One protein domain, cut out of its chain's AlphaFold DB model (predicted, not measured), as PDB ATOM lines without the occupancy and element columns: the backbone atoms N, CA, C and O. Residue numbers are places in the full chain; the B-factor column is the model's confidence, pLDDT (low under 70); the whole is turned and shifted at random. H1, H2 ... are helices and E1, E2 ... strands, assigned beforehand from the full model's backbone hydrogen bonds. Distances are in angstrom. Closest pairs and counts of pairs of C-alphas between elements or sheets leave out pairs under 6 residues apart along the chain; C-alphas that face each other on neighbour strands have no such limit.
ATOM      1  N   ILE A   4      95.517 198.662 158.409       96.19
ATOM      2  CA  ILE A   4      94.102 198.304 158.261       96.19
ATOM      3  C   ILE A   4      93.639 198.525 156.819       96.19
ATOM      4  O   ILE A   4      93.827 199.599 156.253       96.19
ATOM      5  N   ILE A   5      93.021 197.503 156.229       97.12
ATOM      6  CA  ILE A   5      92.225 197.605 155.010       97.12
ATOM      7  C   ILE A   5      90.772 197.768 155.445       97.12
ATOM      8  O   ILE A   5      90.161 196.822 155.946       97.12
ATOM      9  N   PHE A   6      90.222 198.961 155.258       96.81
ATOM     10  CA  PHE A   6      88.813 199.228 155.503       96.81
ATOM     11  C   PHE A   6      88.008 198.909 154.248       96.81
ATOM     12  O   PHE A   6      88.170 199.565 153.218       96.81
ATOM     13  N   VAL A   7      87.130 197.913 154.332       97.12
ATOM     14  CA  VAL A   7      86.166 197.604 153.272       97.12
ATOM     15  C   VAL A   7      84.900 198.400 153.557       97.12
ATOM     16  O   VAL A   7      84.090 197.995 154.385       97.12
ATOM     17  N   CYS A   8      84.760 199.554 152.917       94.88
ATOM     18  CA  CYS A   8      83.662 200.491 153.122       94.88
ATOM     19  C   CYS A   8      82.509 200.125 152.181       94.88
ATOM     20  O   CYS A   8      82.698 200.044 150.963       94.88
ATOM     21  N   TYR A   9      81.319 199.879 152.727       93.69
ATOM     22  CA  TYR A   9      80.164 199.470 151.934       93.69
ATOM     23  C   TYR A   9      78.826 199.870 152.565       93.69
ATOM     24  O   TYR A   9      78.645 199.849 153.785       93.69
ATOM     25  N   SER A  10      77.841 200.155 151.716       91.06
ATOM     26  CA  SER A  10      76.439 200.260 152.137       91.06
ATOM     27  C   SER A  10      75.860 198.882 152.460       91.06
ATOM     28  O   SER A  10      76.243 197.878 151.858       91.06
ATOM     29  N   GLN A  11      74.891 198.810 153.368       88.06
ATOM     30  CA  GLN A  11      74.195 197.556 153.661       88.06
ATOM     31  C   GLN A  11      73.585 196.939 152.384       88.06
ATOM     32  O   GLN A  11      73.122 197.657 151.503       88.06
ATOM     33  N   GLY A  12      73.632 195.610 152.259       88.81
ATOM     34  CA  GLY A  12      73.114 194.891 151.084       88.81
ATOM     35  C   GLY A  12      74.082 194.743 149.902       88.81
ATOM     36  O   GLY A  12      73.784 193.992 148.979       88.81
ATOM     37  N   THR A  13      75.263 195.373 149.924       92.12
ATOM     38  CA  THR A  13      76.211 195.308 148.789       92.12
ATOM     39  C   THR A  13      77.294 194.227 148.907       92.12
ATOM     40  O   THR A  13      78.076 194.036 147.981       92.12
ATOM     41  N   GLY A  14      77.336 193.482 150.020       91.44
ATOM     42  CA  GLY A  14      78.221 192.316 150.183       91.44
ATOM     43  C   GLY A  14      79.626 192.604 150.734       91.44
ATOM     44  O   GLY A  14      80.521 191.771 150.578       91.44
ATOM     45  N   GLY A  15      79.845 193.739 151.402       94.25
ATOM     46  CA  GLY A  15      81.174 194.110 151.906       94.25
ATOM     47  C   GLY A  15      81.779 193.165 152.946       94.25
ATOM     48  O   GLY A  15      82.984 192.939 152.894       94.25
ATOM     49  N   GLU A  16      80.989 192.531 153.825       94.44
ATOM     50  CA  GLU A  16      81.519 191.510 154.756       94.44
ATOM     51  C   GLU A  16      82.103 190.312 154.004       94.44
ATOM     52  O   GLU A  16      83.197 189.846 154.317       94.44
ATOM     53  N   LYS A  17      81.409 189.849 152.957       95.19
ATOM     54  CA  LYS A  17      81.896 188.756 152.116       95.19
ATOM     55  C   LYS A  17      83.191 189.149 151.412       95.19
ATOM     56  O   LYS A  17      84.145 188.376 151.434       95.19
ATOM     57  N   LEU A  18      83.256 190.355 150.841       96.75
ATOM     58  CA  LEU A  18      84.482 190.866 150.227       96.75
ATOM     59  C   LEU A  18      85.635 190.949 151.238       96.75
ATOM     60  O   LEU A  18      86.741 190.508 150.931       96.75
ATOM     61  N   ALA A  19      85.381 191.452 152.446       97.50
ATOM     62  CA  ALA A  19      86.373 191.524 153.515       97.50
ATOM     63  C   ALA A  19      86.917 190.140 153.900       97.50
ATOM     64  O   ALA A  19      88.132 189.971 153.992       97.50
ATOM     65  N   THR A  20      86.046 189.137 154.035       97.00
ATOM     66  CA  THR A  20      86.453 187.743 154.265       97.00
ATOM     67  C   THR A  20      87.317 187.196 153.128       97.00
ATOM     68  O   THR A  20      88.273 186.470 153.379       97.00
ATOM     69  N   GLU A  21      87.016 187.508 151.865       97.19
ATOM     70  CA  GLU A  21      87.852 187.048 150.747       97.19
ATOM     71  C   GLU A  21      89.216 187.760 150.720       97.19
ATOM     72  O   GLU A  21      90.239 187.117 150.487       97.19
ATOM     73  N   ILE A  22      89.272 189.059 151.034       98.00
ATOM     74  CA  ILE A  22      90.534 189.810 151.155       98.00
ATOM     75  C   ILE A  22      91.390 189.276 152.310       98.00
ATOM     76  O   ILE A  22      92.613 189.192 152.179       98.00
ATOM     77  N   SER A  23      90.782 188.893 153.437       97.50
ATOM     78  CA  SER A  23      91.526 188.418 154.610       97.50
ATOM     79  C   SER A  23      92.224 187.074 154.402       97.50
ATOM     80  O   SER A  23      93.074 186.709 155.207       97.50
ATOM     81  N   LYS A  24      91.878 186.336 153.339       96.56
ATOM     82  CA  LYS A  24      92.538 185.076 152.962       96.56
ATOM     83  C   LYS A  24      93.880 185.282 152.259       96.56
ATOM     84  O   LYS A  24      94.606 184.315 152.063       96.56
ATOM     85  N   LEU A  25      94.206 186.508 151.843       96.38
ATOM     86  CA  LEU A  25      95.509 186.810 151.253       96.38
ATOM     87  C   LEU A  25      96.620 186.616 152.293       96.38
ATOM     88  O   LEU A  25      96.479 187.048 153.434       96.38
ATOM     89  N   ASP A  26      97.776 186.087 151.885       95.25
ATOM     90  CA  ASP A  26      98.908 185.821 152.794       95.25
ATOM     91  C   ASP A  26      99.417 187.064 153.538       95.25
ATOM     92  O   ASP A  26     100.014 186.963 154.613       95.25
ATOM     93  N   LYS A  27      99.156 188.247 152.974       95.31
ATOM     94  CA  LYS A  27      99.504 189.564 153.523       95.31
ATOM     95  C   LYS A  27      98.492 190.095 154.538       95.31
ATOM     96  O   LYS A  27      98.712 191.181 155.078       95.31
ATOM     97  N   CYS A  28      97.410 189.368 154.790       97.25
ATOM     98  CA  CYS A  28      96.340 189.750 155.697       97.25
ATOM     99  C   CYS A  28      96.301 188.827 156.921       97.25
ATOM    100  O   CYS A  28      96.658 187.651 156.863       97.25
ATOM    101  N   ASN A  29      95.873 189.378 158.053       96.56
ATOM    102  CA  ASN A  29      95.439 188.577 159.188       96.56
ATOM    103  C   ASN A  29      94.071 187.970 158.859       96.56
ATOM    104  O   ASN A  29      93.238 188.624 158.225       96.56
ATOM    105  N   ASN A  30      93.837 186.737 159.306       93.69
ATOM    106  CA  ASN A  30      92.570 186.059 159.066       93.69
ATOM    107  C   ASN A  30      91.422 186.792 159.783       93.69
ATOM    108  O   ASN A  30      91.495 187.027 160.990       93.69
ATOM    109  N   LEU A  31      90.359 187.124 159.049       95.81
ATOM    110  CA  LEU A  31      89.146 187.710 159.607       95.81
ATOM    111  C   LEU A  31      88.228 186.583 160.082       95.81
ATOM    112  O   LEU A  31      87.786 185.751 159.283       95.81
ATOM    113  N   LYS A  32      87.905 186.567 161.380       94.19
ATOM    114  CA  LYS A  32      86.928 185.616 161.915       94.19
ATOM    115  C   LYS A  32      85.595 185.860 161.219       94.19
ATOM    116  O   LYS A  32      85.053 186.962 161.261       94.19
ATOM    117  N   SER A  33      85.079 184.831 160.560       93.62
ATOM    118  CA  SER A  33      83.823 184.921 159.831       93.62
ATOM    119  C   SER A  33      83.085 183.592 159.842       93.62
ATOM    120  O   SER A  33      83.693 182.527 159.951       93.62
ATOM    121  N   LYS A  34      81.762 183.666 159.745       90.75
ATOM    122  CA  LYS A  34      80.880 182.517 159.550       90.75
ATOM    123  C   LYS A  34      79.804 182.879 158.538       90.75
ATOM    124  O   LYS A  34      79.407 184.039 158.442       90.75
ATOM    125  N   THR A  35      79.320 181.883 157.810       86.38
ATOM    126  CA  THR A  35      78.121 182.034 156.987       86.38
ATOM    127  C   THR A  35      76.951 181.435 157.747       86.38
ATOM    128  O   THR A  35      77.014 180.278 158.154       86.38
ATOM    129  N   VAL A  36      75.905 182.228 157.956       79.75
ATOM    130  CA  VAL A  36      74.620 181.772 158.486       79.75
ATOM    131  C   VAL A  36      73.614 181.961 157.364       79.75
ATOM    132  O   VAL A  36      73.439 183.080 156.882       79.75
ATOM    133  N   GLU A  37      73.035 180.856 156.898       80.44
ATOM    134  CA  GLU A  37      72.190 180.824 155.699       80.44
ATOM    135  C   GLU A  37      72.919 181.440 154.488       80.44
ATOM    136  O   GLU A  37      73.870 180.852 153.977       80.44
ATOM    137  N   GLN A  38      72.521 182.636 154.048       79.62
ATOM    138  CA  GLN A  38      73.141 183.354 152.928       79.62
ATOM    139  C   GLN A  38      73.911 184.612 153.359       79.62
ATOM    140  O   GLN A  38      74.403 185.370 152.514       79.62
ATOM    141  N   ARG A  39      74.027 184.858 154.667       82.12
ATOM    142  CA  ARG A  39      74.686 186.033 155.237       82.12
ATOM    143  C   ARG A  39      76.070 185.668 155.757       82.12
ATOM    144  O   ARG A  39      76.234 184.746 156.549       82.12
ATOM    145  N   THR A  40      77.078 186.429 155.341       88.06
ATOM    146  CA  THR A  40      78.404 186.391 155.969       88.06
ATOM    147  C   THR A  40      78.407 187.335 157.159       88.06
ATOM    148  O   THR A  40      78.082 188.503 156.994       88.06
ATOM    149  N   ILE A  41      78.778 186.826 158.331       85.81
ATOM    150  CA  ILE A  41      78.934 187.594 159.567       85.81
ATOM    151  C   ILE A  41      80.411 187.580 159.934       85.81
ATOM    152  O   ILE A  41      81.037 186.515 159.956       85.81
ATOM    153  N   THR A  42      80.962 188.753 160.228       91.12
ATOM    154  CA  THR A  42      82.381 188.934 160.550       91.12
ATOM    155  C   THR A  42      82.583 189.496 161.955       91.12
ATOM    156  O   THR A  42      81.760 190.266 162.446       91.12
ATOM    157  N   VAL A  43      83.694 189.118 162.593       91.00
ATOM    158  CA  VAL A  43      84.204 189.737 163.824       91.00
ATOM    159  C   VAL A  43      85.638 190.173 163.549       91.00
ATOM    160  O   VAL A  43      86.544 189.345 163.434       91.00
ATOM    161  N   ASP A  44      85.819 191.476 163.372       93.88
ATOM    162  CA  ASP A  44      87.104 192.099 163.063       93.88
ATOM    163  C   ASP A  44      87.810 192.624 164.322       93.88
ATOM    164  O   ASP A  44      87.334 192.465 165.444       93.88
ATOM    165  N   ILE A  45      88.975 193.243 164.127       94.31
ATOM    166  CA  ILE A  45      89.808 193.759 165.220       94.31
ATOM    167  C   ILE A  45      89.201 194.925 166.000       94.31
ATOM    168  O   ILE A  45      89.745 195.272 167.040       94.31
ATOM    169  N   LEU A  46      88.134 195.547 165.501       93.12
ATOM    170  CA  LEU A  46      87.393 196.592 166.199       93.12
ATOM    171  C   LEU A  46      86.153 196.033 166.903       93.12
ATOM    172  O   LEU A  46      85.271 196.807 167.245       93.12
ATOM    173  N   GLU A  47      86.040 194.711 167.064       89.00
ATOM    174  CA  GLU A  47      84.908 194.064 167.747       89.00
ATOM    175  C   GLU A  47      83.541 194.473 167.159       89.00
ATOM    176  O   GLU A  47      82.548 194.578 167.867       89.00
ATOM    177  N   CYS A  48      83.487 194.686 165.835       84.94
ATOM    178  CA  CYS A  48      82.316 195.154 165.078       84.94
ATOM    179  C   CYS A  48      81.919 196.630 165.284       84.94
ATOM    180  O   CYS A  48      81.018 197.096 164.585       84.94
ATOM    181  N   GLU A  49      82.624 197.409 166.110       84.44
ATOM    182  CA  GLU A  49      82.370 198.851 166.311       84.44
ATOM    183  C   GLU A  49      82.453 199.657 165.001       84.44
ATOM    184  O   GLU A  49      81.812 200.692 164.834       84.44
ATOM    185  N   GLY A  50      83.188 199.145 164.007       77.00
ATOM    186  CA  GLY A  50      83.235 199.692 162.648       77.00
ATOM    187  C   GLY A  50      81.923 199.576 161.850       77.00
ATOM    188  O   GLY A  50      81.853 200.079 160.729       77.00
ATOM    189  N   ARG A  51      80.898 198.888 162.364       81.94
ATOM    190  CA  ARG A  51      79.603 198.656 161.691       81.94
ATOM    191  C   ARG A  51      78.386 198.956 162.570       81.94
ATOM    192  O   ARG A  51      77.271 199.000 162.045       81.94
ATOM    193  N   SER A  52      78.588 199.145 163.868       69.94
ATOM    194  CA  SER A  52      77.526 199.342 164.853       69.94
ATOM    195  C   SER A  52      77.294 200.827 165.112       69.94
ATOM    196  O   SER A  52      78.233 201.539 165.449       69.94
ATOM    197  N   GLY A  53      76.043 201.275 164.978       72.00
ATOM    198  CA  GLY A  53      75.610 202.605 165.415       72.00
ATOM    199  C   GLY A  53      76.421 203.793 164.863       72.00
ATOM    200  O   GLY A  53      76.930 203.743 163.742       72.00
ATOM    201  N   PRO A  54      76.470 204.909 165.612       81.31
ATOM    202  CA  PRO A  54      77.396 206.015 165.380       81.31
ATOM    203  C   PRO A  54      78.835 205.645 165.765       81.31
ATOM    204  O   PRO A  54      79.063 204.941 166.748       81.31
ATOM    205  N   ILE A  55      79.818 206.195 165.050       86.62
ATOM    206  CA  ILE A  55      81.231 205.905 165.320       86.62
ATOM    207  C   ILE A  55      81.661 206.416 166.704       86.62
ATOM    208  O   ILE A  55      81.548 207.606 167.004       86.62
ATOM    209  N   ASN A  56      82.209 205.524 167.533       89.81
ATOM    210  CA  ASN A  56      82.784 205.863 168.833       89.81
ATOM    211  C   ASN A  56      84.315 205.749 168.792       89.81
ATOM    212  O   ASN A  56      84.891 204.668 168.936       89.81
ATOM    213  N   TYR A  57      84.984 206.886 168.589       91.94
ATOM    214  CA  TYR A  57      86.443 206.934 168.477       91.94
ATOM    215  C   TYR A  57      87.156 206.484 169.750       91.94
ATOM    216  O   TYR A  57      88.152 205.770 169.655       91.94
ATOM    217  N   ASP A  58      86.645 206.837 170.929       92.06
ATOM    218  CA  ASP A  58      87.277 206.473 172.198       92.06
ATOM    219  C   ASP A  58      87.273 204.958 172.405       92.06
ATOM    220  O   ASP A  58      88.292 204.378 172.787       92.06
ATOM    221  N   THR A  59      86.147 204.302 172.114       91.69
ATOM    222  CA  THR A  59      86.045 202.837 172.147       91.69
ATOM    223  C   THR A  59      86.996 202.207 171.132       91.69
ATOM    224  O   THR A  59      87.802 201.353 171.504       91.69
ATOM    225  N   ILE A  60      86.991 202.679 169.880       92.81
ATOM    226  CA  ILE A  60      87.886 202.178 168.825       92.81
ATOM    227  C   ILE A  60      89.361 202.313 169.231       92.81
ATOM    228  O   ILE A  60      90.129 201.363 169.087       92.81
ATOM    229  N   HIS A  61      89.778 203.460 169.771       93.12
ATOM    230  CA  HIS A  61      91.155 203.675 170.215       93.12
ATOM    231  C   HIS A  61      91.529 202.779 171.402       93.12
ATOM    232  O   HIS A  61      92.628 202.220 171.419       93.12
ATOM    233  N   LYS A  62      90.620 202.577 172.366       93.88
ATOM    234  CA  LYS A  62      90.828 201.640 173.484       93.88
ATOM    235  C   LYS A  62      91.007 200.202 173.006       93.88
ATOM    236  O   LYS A  62      91.859 199.503 173.551       93.88
ATOM    237  N   ILE A  63      90.229 199.768 172.014       93.69
ATOM    238  CA  ILE A  63      90.364 198.439 171.407       93.69
ATOM    239  C   ILE A  63      91.715 198.334 170.695       93.69
ATOM    240  O   ILE A  63      92.496 197.434 170.993       93.69
ATOM    241  N   LEU A  64      92.047 199.293 169.824       93.00
ATOM    242  CA  LEU A  64      93.290 199.282 169.045       93.00
ATOM    243  C   LEU A  64      94.556 199.267 169.905       93.00
ATOM    244  O   LEU A  64      95.532 198.633 169.516       93.00
ATOM    245  N   ASN A  65      94.542 199.897 171.082       91.81
ATOM    246  CA  ASN A  65      95.665 199.851 172.025       91.81
ATOM    247  C   ASN A  65      95.937 198.446 172.592       91.81
ATOM    248  O   ASN A  65      97.015 198.210 173.131       91.81
ATOM    249  N   LYS A  66      94.974 197.524 172.489       92.56
ATOM    250  CA  LYS A  66      95.097 196.123 172.919       92.56
ATOM    251  C   LYS A  66      95.368 195.167 171.756       92.56
ATOM    252  O   LYS A  66      95.641 193.994 171.993       92.56
ATOM    253  N   VAL A  67      95.261 195.636 170.512       91.94
ATOM    254  CA  VAL A  67      95.489 194.808 169.323       91.94
ATOM    255  C   VAL A  67      96.983 194.545 169.175       91.94
ATOM    256  O   VAL A  67      97.794 195.472 169.148       91.94
ATOM    257  N   GLU A  68      97.348 193.272 169.044       89.25
ATOM    258  CA  GLU A  68      98.735 192.870 168.824       89.25
ATOM    259  C   GLU A  68      99.307 193.485 167.541       89.25
ATOM    260  O   GLU A  68      98.633 193.640 166.521       89.25
ATOM    261  N   HIS A  69     100.594 193.825 167.560       87.88
ATOM    262  CA  HIS A  69     101.255 194.282 166.349       87.88
ATOM    263  C   HIS A  69     101.483 193.115 165.386       87.88
ATOM    264  O   HIS A  69     102.179 192.156 165.703       87.88
ATOM    265  N   SER A  70     100.952 193.244 164.170       92.62
ATOM    266  CA  SER A  70     101.159 192.287 163.085       92.62
ATOM    267  C   SER A  70     101.851 192.951 161.889       92.62
ATOM    268  O   SER A  70     101.518 194.088 161.530       92.62
ATOM    269  N   PRO A  71     102.788 192.258 161.212       93.00
ATOM    270  CA  PRO A  71     103.328 192.716 159.937       93.00
ATOM    271  C   PRO A  71     102.306 192.588 158.797       93.00
ATOM    272  O   PRO A  71     102.556 193.090 157.701       93.00
ATOM    273  N   LYS A  72     101.162 191.935 159.017       95.81
ATOM    274  CA  LYS A  72     100.080 191.770 158.041       95.81
ATOM    275  C   LYS A  72      99.007 192.845 158.208       95.81
ATOM    276  O   LYS A  72      98.927 193.523 159.229       95.81
ATOM    277  N   TRP A  73      98.190 193.023 157.180       96.94
ATOM    278  CA  TRP A  73      97.045 193.925 157.210       96.94
ATOM    279  C   TRP A  73      95.870 193.293 157.957       96.94
ATOM    280  O   TRP A  73      95.521 192.141 157.717       96.94
ATOM    281  N   TYR A  74      95.225 194.045 158.840       97.44
ATOM    282  CA  TYR A  74      93.894 193.692 159.329       97.44
ATOM    283  C   TYR A  74      92.840 194.123 158.318       97.44
ATOM    284  O   TYR A  74      93.005 195.151 157.668       97.44
ATOM    285  N   VAL A  75      91.762 193.355 158.180       97.69
ATOM    286  CA  VAL A  75      90.666 193.672 157.257       97.69
ATOM    287  C   VAL A  75      89.418 193.965 158.075       97.69
ATOM    288  O   VAL A  75      88.999 193.130 158.872       97.69
ATOM    289  N   VAL A  76      88.848 195.152 157.893       97.19
ATOM    290  CA  VAL A  76      87.705 195.644 158.672       97.19
ATOM    291  C   VAL A  76      86.597 196.051 157.702       97.19
ATOM    292  O   VAL A  76      86.724 197.083 157.038       97.19
ATOM    293  N   PRO A  77      85.511 195.268 157.576       96.25
ATOM    294  CA  PRO A  77      84.320 195.739 156.889       96.25
ATOM    295  C   PRO A  77      83.662 196.861 157.698       96.25
ATOM    296  O   PRO A  77      83.584 196.789 158.919       96.25
ATOM    297  N   THR A  78      83.182 197.911 157.045       94.19
ATOM    298  CA  THR A  78      82.601 199.073 157.723       94.19
ATOM    299  C   THR A  78      81.500 199.729 156.900       94.19
ATOM    300  O   THR A  78      81.554 199.767 155.670       94.19
ATOM    301  N   HIS A  79      80.500 200.257 157.603       91.06
ATOM    302  CA  HIS A  79      79.447 201.084 157.020       91.06
ATOM    303  C   HIS A  79      79.802 202.572 156.990       91.06
ATOM    304  O   HIS A  79      79.020 203.353 156.460       91.06
ATOM    305  N   TYR A  80      80.965 202.961 157.520       91.00
ATOM    306  CA  TYR A  80      81.397 204.351 157.579       91.00
ATOM    307  C   TYR A  80      82.123 204.796 156.311       91.00
ATOM    308  O   TYR A  80      82.853 204.036 155.673       91.00
ATOM    309  N   HIS A  81      81.963 206.076 155.980       90.69
ATOM    310  CA  HIS A  81      82.756 206.731 154.945       90.69
ATOM    311  C   HIS A  81      84.232 206.865 155.390       90.69
ATOM    312  O   HIS A  81      84.483 207.098 156.577       90.69
ATOM    313  N   PRO A  82      85.219 206.807 154.471       92.06
ATOM    314  CA  PRO A  82      86.639 206.943 154.801       92.06
ATOM    315  C   PRO A  82      86.987 208.196 155.620       92.06
ATOM    316  O   PRO A  82      87.772 208.074 156.556       92.06
ATOM    317  N   ILE A  83      86.330 209.347 155.388       90.50
ATOM    318  CA  ILE A  83      86.533 210.575 156.192       90.50
ATOM    319  C   ILE A  83      86.355 210.333 157.692       90.50
ATOM    320  O   ILE A  83      87.056 210.900 158.528       90.50
ATOM    321  N   MET A  84      85.399 209.476 158.054       90.44
ATOM    322  CA  MET A  84      85.114 209.166 159.447       90.44
ATOM    323  C   MET A  84      86.227 208.298 160.028       90.44
ATOM    324  O   MET A  84      86.538 208.406 161.208       90.44
ATOM    325  N   LEU A  85      86.863 207.471 159.207       92.56
ATOM    326  CA  LEU A  85      87.924 206.549 159.603       92.56
ATOM    327  C   LEU A  85      89.297 207.234 159.637       92.56
ATOM    328  O   LEU A  85      90.233 206.706 160.242       92.56
ATOM    329  N   ASP A  86      89.438 208.432 159.063       89.50
ATOM    330  CA  ASP A  86      90.694 209.188 159.051       89.50
ATOM    331  C   ASP A  86      91.200 209.542 160.457       89.50
ATOM    332  O   ASP A  86      92.411 209.572 160.678       89.50
ATOM    333  N   LYS A  87      90.304 209.647 161.444       90.56
ATOM    334  CA  LYS A  87      90.670 209.882 162.852       90.56
ATOM    335  C   LYS A  87      91.296 208.666 163.551       90.56
ATOM    336  O   LYS A  87      91.895 208.807 164.610       90.56
ATOM    337  N   ILE A  88      91.204 207.469 162.969       92.50
ATOM    338  CA  ILE A  88      91.803 206.252 163.534       92.50
ATOM    339  C   ILE A  88      93.325 206.274 163.313       92.50
ATOM    340  O   ILE A  88      93.781 206.433 162.187       92.50
ATOM    341  N   ASN A  89      94.145 206.078 164.346       91.62
ATOM    342  CA  ASN A  89      95.606 206.110 164.191       91.62
ATOM    343  C   ASN A  89      96.162 204.774 163.647       91.62
ATOM    344  O   ASN A  89      96.526 203.882 164.412       91.62
ATOM    345  N   ALA A  90      96.207 204.626 162.320       92.94
ATOM    346  CA  ALA A  90      96.722 203.442 161.624       92.94
ATOM    347  C   ALA A  90      97.214 203.785 160.205       92.94
ATOM    348  O   ALA A  90      96.791 204.787 159.626       92.94
ATOM    349  N   LYS A  91      98.040 202.915 159.599       93.81
ATOM    350  CA  LYS A  91      98.246 202.898 158.135       93.81
ATOM    351  C   LYS A  91      96.982 202.316 157.505       93.81
ATOM    352  O   LYS A  91      96.547 201.240 157.914       93.81
ATOM    353  N   LYS A  92      96.400 203.001 156.521       93.69
ATOM    354  CA  LYS A  92      95.078 202.653 155.980       93.69
ATOM    355  C   LYS A  92      95.124 202.425 154.481       93.69
ATOM    356  O   LYS A  92      95.863 203.100 153.768       93.69
ATOM    357  N   LEU A  93      94.298 201.494 154.035       95.06
ATOM    358  CA  LEU A  93      93.880 201.332 152.651       95.06
ATOM    359  C   LEU A  93      92.358 201.239 152.649       95.06
ATOM    360  O   LEU A  93      91.790 200.506 153.458       95.06
ATOM    361  N   TYR A  94      91.703 201.944 151.737       95.31
ATOM    362  CA  TYR A  94      90.253 201.897 151.607       95.31
ATOM    363  C   TYR A  94      89.863 201.068 150.384       95.31
ATOM    364  O   TYR A  94      90.373 201.268 149.286       95.31
ATOM    365  N   VAL A  95      88.948 200.124 150.564       96.31
ATOM    366  CA  VAL A  95      88.294 199.386 149.482       96.31
ATOM    367  C   VAL A  95      86.819 199.739 149.556       96.31
ATOM    368  O   VAL A  95      86.167 199.415 150.541       96.31
ATOM    369  N   ILE A  96      86.298 200.433 148.553       95.25
ATOM    370  CA  ILE A  96      84.977 201.060 148.622       95.25
ATOM    371  C   ILE A  96      84.059 200.402 147.601       95.25
ATOM    372  O   ILE A  96      84.337 200.450 146.403       95.25
ATOM    373  N   ILE A  97      82.952 199.815 148.058       95.31
ATOM    374  CA  ILE A  97      81.885 199.359 147.163       95.31
ATOM    375  C   ILE A  97      80.944 200.537 146.919       95.31
ATOM    376  O   ILE A  97      80.137 200.891 147.778       95.31
ATOM    377  N   ASN A  98      81.056 201.133 145.735       93.62
ATOM    378  CA  ASN A  98      80.165 202.190 145.284       93.62
ATOM    379  C   ASN A  98      78.765 201.632 145.066       93.62
ATOM    380  O   ASN A  98      78.587 200.637 144.355       93.62
ATOM    381  N   ASN A  99      77.775 202.317 145.626       91.06
ATOM    382  CA  ASN A  99      76.379 202.004 145.411       91.06
ATOM    383  C   ASN A  99      76.011 202.042 143.932       91.06
ATOM    384  O   ASN A  99      76.561 202.841 143.166       91.06
ATOM    385  N   PRO A 100      75.049 201.203 143.529       91.38
ATOM    386  CA  PRO A 100      74.508 201.290 142.192       91.38
ATOM    387  C   PRO A 100      73.773 202.612 141.976       91.38
ATOM    388  O   PRO A 100      73.072 203.108 142.858       91.38
ATOM    389  N   THR A 101      73.897 203.132 140.761       89.19
ATOM    390  CA  THR A 101      73.085 204.239 140.242       89.19
ATOM    391  C   THR A 101      71.957 203.741 139.337       89.19
ATOM    392  O   THR A 101      70.980 204.453 139.130       89.19
ATOM    393  N   ASP A 102      72.070 202.516 138.812       91.38
ATOM    394  CA  ASP A 102      71.064 201.901 137.945       91.38
ATOM    395  C   ASP A 102      69.881 201.367 138.763       91.38
ATOM    396  O   ASP A 102      70.067 200.675 139.766       91.38
ATOM    397  N   GLN A 180      73.768 203.782 155.379       70.12
ATOM    398  CA  GLN A 180      74.516 204.835 154.687       70.12
ATOM    399  C   GLN A 180      74.638 204.477 153.205       70.12
ATOM    400  O   GLN A 180      74.752 203.297 152.867       70.12
ATOM    401  N   LYS A 181      74.605 205.480 152.317       80.19
ATOM    402  CA  LYS A 181      74.831 205.288 150.880       80.19
ATOM    403  C   LYS A 181      76.226 205.773 150.494       80.19
ATOM    404  O   LYS A 181      76.502 206.966 150.530       80.19
ATOM    405  N   MET A 182      77.087 204.851 150.075       83.06
ATOM    406  CA  MET A 182      78.423 205.173 149.573       83.06
ATOM    407  C   MET A 182      78.392 205.424 148.069       83.06
ATOM    408  O   MET A 182      78.285 204.479 147.294       83.06
ATOM    409  N   THR A 183      78.501 206.683 147.656       83.12
ATOM    410  CA  THR A 183      78.554 207.062 146.239       83.12
ATOM    411  C   THR A 183      79.716 208.019 146.024       83.12
ATOM    412  O   THR A 183      79.659 209.160 146.472       83.12
ATOM    413  N   TYR A 184      80.756 207.550 145.338       80.81
ATOM    414  CA  TYR A 184      81.941 208.337 144.992       80.81
ATOM    415  C   TYR A 184      82.081 208.427 143.478       80.81
ATOM    416  O   TYR A 184      81.900 207.426 142.776       80.81
ATOM    417  N   LEU A 185      82.375 209.628 142.981       63.44
ATOM    418  CA  LEU A 185      82.355 209.932 141.549       63.44
ATOM    419  C   LEU A 185      83.699 209.660 140.878       63.44
ATOM    420  O   LEU A 185      83.728 209.412 139.673       63.44
ATOM    421  N   SER A 186      84.809 209.696 141.619       59.78
ATOM    422  CA  SER A 186      86.120 209.489 141.008       59.78
ATOM    423  C   SER A 186      87.203 209.046 141.992       59.78
ATOM    424  O   SER A 186      87.072 209.152 143.209       59.78
ATOM    425  N   ASN A 187      88.330 208.600 141.433       59.75
ATOM    426  CA  ASN A 187      89.518 208.202 142.188       59.75
ATOM    427  C   ASN A 187      90.195 209.366 142.941       59.75
ATOM    428  O   ASN A 187      91.186 209.136 143.631       59.75
ATOM    429  N   THR A 188      89.708 210.607 142.811       58.75
ATOM    430  CA  THR A 188      90.276 211.768 143.510       58.75
ATOM    431  C   THR A 188      89.699 211.976 144.905       58.75
ATOM    432  O   THR A 188      90.289 212.727 145.674       58.75
ATOM    433  N   ASP A 189      88.591 211.314 145.257       69.56
ATOM    434  CA  ASP A 189      87.925 211.543 146.549       69.56
ATOM    435  C   ASP A 189      88.802 211.059 147.723       69.56
ATOM    436  O   ASP A 189      88.822 211.672 148.787       69.56
ATOM    437  N   TYR A 190      89.598 210.002 147.497       78.50
ATOM    438  CA  TYR A 190      90.607 209.466 148.418       78.50
ATOM    439  C   TYR A 190      91.760 208.841 147.638       78.50
ATOM    440  O   TYR A 190      91.583 207.820 146.973       78.50
ATOM    441  N   LEU A 191      92.960 209.405 147.794       71.38
ATOM    442  CA  LEU A 191      94.178 208.961 147.098       71.38
ATOM    443  C   LEU A 191      94.589 207.514 147.427       71.38
ATOM    444  O   LEU A 191      95.212 206.850 146.607       71.38
ATOM    445  N   ASN A 192      94.212 207.010 148.607       80.69
ATOM    446  CA  ASN A 192      94.507 205.648 149.065       80.69
ATOM    447  C   ASN A 192      93.260 204.748 149.048       80.69
ATOM    448  O   ASN A 192      93.056 203.946 149.966       80.69
ATOM    449  N   ALA A 193      92.398 204.910 148.040       90.69
ATOM    450  CA  ALA A 193      91.182 204.124 147.897       90.69
ATOM    451  C   ALA A 193      91.107 203.365 146.568       90.69
ATOM    452  O   ALA A 193      91.523 203.841 145.515       90.69
ATOM    453  N   ILE A 194      90.525 202.170 146.636       93.31
ATOM    454  CA  ILE A 194      90.165 201.339 145.493       93.31
ATOM    455  C   ILE A 194      88.642 201.327 145.406       93.31
ATOM    456  O   ILE A 194      87.973 200.771 146.278       93.31
ATOM    457  N   TYR A 195      88.104 201.927 144.350       92.88
ATOM    458  CA  TYR A 195      86.665 202.029 144.122       92.88
ATOM    459  C   TYR A 195      86.162 200.857 143.282       92.88
ATOM    460  O   TYR A 195      86.709 200.542 142.224       92.88
ATOM    461  N   ILE A 196      85.095 200.217 143.747       94.12
ATOM    462  CA  ILE A 196      84.469 199.061 143.114       94.12
ATOM    463  C   ILE A 196      83.009 199.412 142.833       94.12
ATOM    464  O   ILE A 196      82.208 199.470 143.765       94.12
ATOM    465  N   PRO A 197      82.619 199.625 141.568       94.06
ATOM    466  CA  PRO A 197      81.209 199.716 141.208       94.06
ATOM    467  C   PRO A 197      80.459 198.452 141.648       94.06
ATOM    468  O   PRO A 197      80.911 197.351 141.331       94.06
ATOM    469  N   TYR A 198      79.300 198.581 142.307       94.38
ATOM    470  CA  TYR A 198      78.507 197.428 142.759       94.38
ATOM    471  C   TYR A 198      78.251 196.394 141.649       94.38
ATOM    472  O   TYR A 198      78.406 195.200 141.866       94.38
ATOM    473  N   LYS A 199      77.976 196.827 140.413       94.62
ATOM    474  CA  LYS A 199      77.784 195.908 139.272       94.62
ATOM    475  C   LYS A 199      78.957 194.940 139.038       94.62
ATOM    476  O   LYS A 199      78.762 193.848 138.510       94.62
ATOM    477  N   ASN A 200      80.175 195.319 139.435       94.88
ATOM    478  CA  ASN A 200      81.351 194.464 139.303       94.88
ATOM    479  C   ASN A 200      81.340 193.342 140.344       94.88
ATOM    480  O   ASN A 200      81.831 192.257 140.050       94.88
ATOM    481  N   THR A 201      80.748 193.564 141.523       94.19
ATOM    482  CA  THR A 201      80.648 192.535 142.570       94.19
ATOM    483  C   THR A 201      79.709 191.395 142.180       94.19
ATOM    484  O   THR A 201      79.753 190.332 142.794       94.19
ATOM    485  N   LEU A 202      78.869 191.609 141.163       93.75
ATOM    486  CA  LEU A 202      77.938 190.626 140.607       93.75
ATOM    487  C   LEU A 202      78.578 189.722 139.542       93.75
ATOM    488  O   LEU A 202      77.976 188.730 139.143       93.75
ATOM    489  N   GLN A 203      79.777 190.061 139.058       95.25
ATOM    490  CA  GLN A 203      80.424 189.298 137.995       95.25
ATOM    491  C   GLN A 203      80.868 187.915 138.495       95.25
ATOM    492  O   GLN A 203      81.387 187.800 139.615       95.25
ATOM    493  N   PRO A 204      80.757 186.865 137.659       92.12
ATOM    494  CA  PRO A 204      81.365 185.578 137.958       92.12
ATOM    495  C   PRO A 204      82.855 185.755 138.274       92.12
ATOM    496  O   PRO A 204      83.563 186.498 137.597       92.12
ATOM    497  N   ASN A 205      83.343 185.084 139.318       93.38
ATOM    498  CA  ASN A 205      84.748 185.133 139.752       93.38
ATOM    499  C   ASN A 205      85.260 186.514 140.209       93.38
ATOM    500  O   ASN A 205      86.473 186.693 140.351       93.38
ATOM    501  N   PHE A 206      84.374 187.480 140.489       96.31
ATOM    502  CA  PHE A 206      84.761 188.810 140.969       96.31
ATOM    503  C   PHE A 206      85.776 188.749 142.121       96.31
ATOM    504  O   PHE A 206      86.852 189.334 142.021       96.31
ATOM    505  N   TYR A 207      85.479 187.990 143.182       94.31
ATOM    506  CA  TYR A 207      86.340 187.910 144.365       94.31
ATOM    507  C   TYR A 207      87.744 187.386 144.046       94.31
ATOM    508  O   TYR A 207      88.727 187.923 144.554       94.31
ATOM    509  N   GLN A 208      87.859 186.381 143.175       93.75
ATOM    510  CA  GLN A 208      89.144 185.801 142.771       93.75
ATOM    511  C   GLN A 208      89.975 186.819 141.980       93.75
ATOM    512  O   GLN A 208      91.149 187.046 142.274       93.75
ATOM    513  N   THR A 209      89.353 187.478 141.000       94.88
ATOM    514  CA  THR A 209      90.015 188.483 140.161       94.88
ATOM    515  C   THR A 209      90.431 189.703 140.980       94.88
ATOM    516  O   THR A 209      91.567 190.171 140.874       94.88
ATOM    517  N   PHE A 210      89.536 190.194 141.838       96.44
ATOM    518  CA  PHE A 210      89.781 191.361 142.673       96.44
ATOM    519  C   PHE A 210      90.904 191.113 143.683       96.44
ATOM    520  O   PHE A 210      91.858 191.887 143.738       96.44
ATOM    521  N   THR A 211      90.842 190.020 144.446       95.38
ATOM    522  CA  THR A 211      91.861 189.711 145.465       95.38
ATOM    523  C   THR A 211      93.238 189.460 144.849       95.38
ATOM    524  O   THR A 211      94.242 189.916 145.397       95.38
ATOM    525  N   LYS A 212      93.308 188.844 143.659       93.44
ATOM    526  CA  LYS A 212      94.555 188.711 142.886       93.44
ATOM    527  C   LYS A 212      95.140 190.069 142.490       93.44
ATOM    528  O   LYS A 212      96.355 190.247 142.570       93.44
ATOM    529  N   SER A 213      94.300 191.017 142.069       93.06
ATOM    530  CA  SER A 213      94.725 192.389 141.760       93.06
ATOM    531  C   SER A 213      95.222 193.110 143.016       93.06
ATOM    532  O   SER A 213      96.356 193.587 143.053       93.06
ATOM    533  N   LEU A 214      94.429 193.080 144.092       94.38
ATOM    534  CA  LEU A 214      94.754 193.706 145.372       94.38
ATOM    535  C   LEU A 214      96.073 193.181 145.959       94.38
ATOM    536  O   LEU A 214      96.890 193.964 146.436       94.38
ATOM    537  N   SER A 215      96.320 191.870 145.887       91.94
ATOM    538  CA  SER A 215      97.553 191.254 146.395       91.94
ATOM    539  C   SER A 215      98.822 191.876 145.795       91.94
ATOM    540  O   SER A 215      99.815 192.064 146.510       91.94
ATOM    541  N   LYS A 216      98.778 192.275 144.514       87.88
ATOM    542  CA  LYS A 216      99.885 192.971 143.839       87.88
ATOM    543  C   LYS A 216     100.107 194.368 144.421       87.88
ATOM    544  O   LYS A 216     101.250 194.732 144.691       87.88
ATOM    545  N   SER A 217      99.031 195.108 144.689       85.44
ATOM    546  CA  SER A 217      99.078 196.457 145.271       85.44
ATOM    547  C   SER A 217      99.535 196.475 146.733       85.44
ATOM    548  O   SER A 217     100.142 197.441 147.174       85.44
ATOM    549  N   LEU A 218      99.313 195.392 147.486       85.69
ATOM    550  CA  LEU A 218      99.742 195.273 148.887       85.69
ATOM    551  C   LEU A 218     101.252 194.995 149.057       85.69
ATOM    552  O   LEU A 218     101.689 194.667 150.157       85.69
ATOM    553  N   THR A 219     102.058 195.031 147.990       67.81
ATOM    554  CA  THR A 219     103.520 194.776 148.031       67.81
ATOM    555  C   THR A 219     104.343 196.016 148.421       67.81
ATOM    556  O   THR A 219     105.558 195.992 148.279       67.81
TER     557      THR A 219
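AT A GLANCE: This is residues 4 to 102 and 180 to 219 of the 220 residues of an uncharacterized protein of Candidatus Pacearchaeota archaeon (UniProt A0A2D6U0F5). A twisted wall of four parallel strands, E4, E1, E5 and E6, has the helix H1 packed on one face, and H1 also packs on a separate two-strand hairpin, E2 and E3. H5 meets H1 with residues 207 to 211, the short H3 and H4 only graze the wall, and H2 lies off it, at the far end of a long link. The printed part has 139 residues, with five named helices and six named strands in the order E1 H1 E2 E3 H2 E4 H3 E5 E6 H4 H5. The class is mixed, helices and strands. The whole is compact, with a radius of gyration of the C-alphas of 14.2 A, and rounded, with spans of 40 by 35 by 28 A.

IN THESE COORDINATES: E1, residues 4 to 9, begins at C-alpha 4 (94.102, 198.304, 158.261) and is 15.4 A long. H1 is residues 15 to 22, 10.3 A. E2, residues 32 to 36, and E3, residues 39 to 43, are each 13.3 A. H2 is residues 57 to 64, E4 residues 74 to 78, and H3 residues 82 to 85. E5, residues 91 to 98, is the longest strand at 22.2 A, from C-alpha 91 at (98.246, 202.898, 158.135). E6 is residues 193 to 197 and H4 residues 198 to 201. H5, residues 206 to 217, is 16.8 A and ends at C-alpha 217 (99.078, 196.457, 145.271).

HOW THE PARTS SIT: The sheet runs E4 E1 E5 E6, with E4 and E6 as edge strands. E4 and E1 are parallel, with N 7 and O 76 2.9 A apart; E1 and E5 have N 6 and O 93 at 2.8 A; E5 and E6 have N 96 and O 194 at 2.8 A. E4, H3 and E5 form a split strand-helix-strand unit, two parallel strands joined through a helix with E1 between them, and its crossover is right-handed. H1 is on the sheet at a height of 8.0 A, along the strands, over E1 and only just over E4, on which 3 of its C-alphas fall. The closest C-alphas of H1 and E3 are those of Lys 17 and Thr 40, 5.7 A. E2 and E3 are an antiparallel hairpin, with N 34 and O 41 2.9 A apart. H5 touches H1 with residues 207 to 211 alone, closest at the C-alphas of Ile 22 and Thr 211, 5.8 A, at a steep tilt of 57 degrees, the same way. H5 and H2 are not on the sheet. H1 and H2 have every O i to N i+4 pair within hydrogen-bond range, H5 has 7 of 8, and H3 and H4 are too short for such a pair.

THE WHOLE: The C-alphas farthest apart are those of Lys 66 and Asp 102, 42.8 A. Residues 103 to 179 are not printed, and C-alphas 102 and 180 are 17.3 A apart across this cut. Of the links that are printed whole, E3 to H2 is long. Mean pLDDT of the printed part is 90.0; residue 52, residues 185 to 189 and residue 219 are under 70.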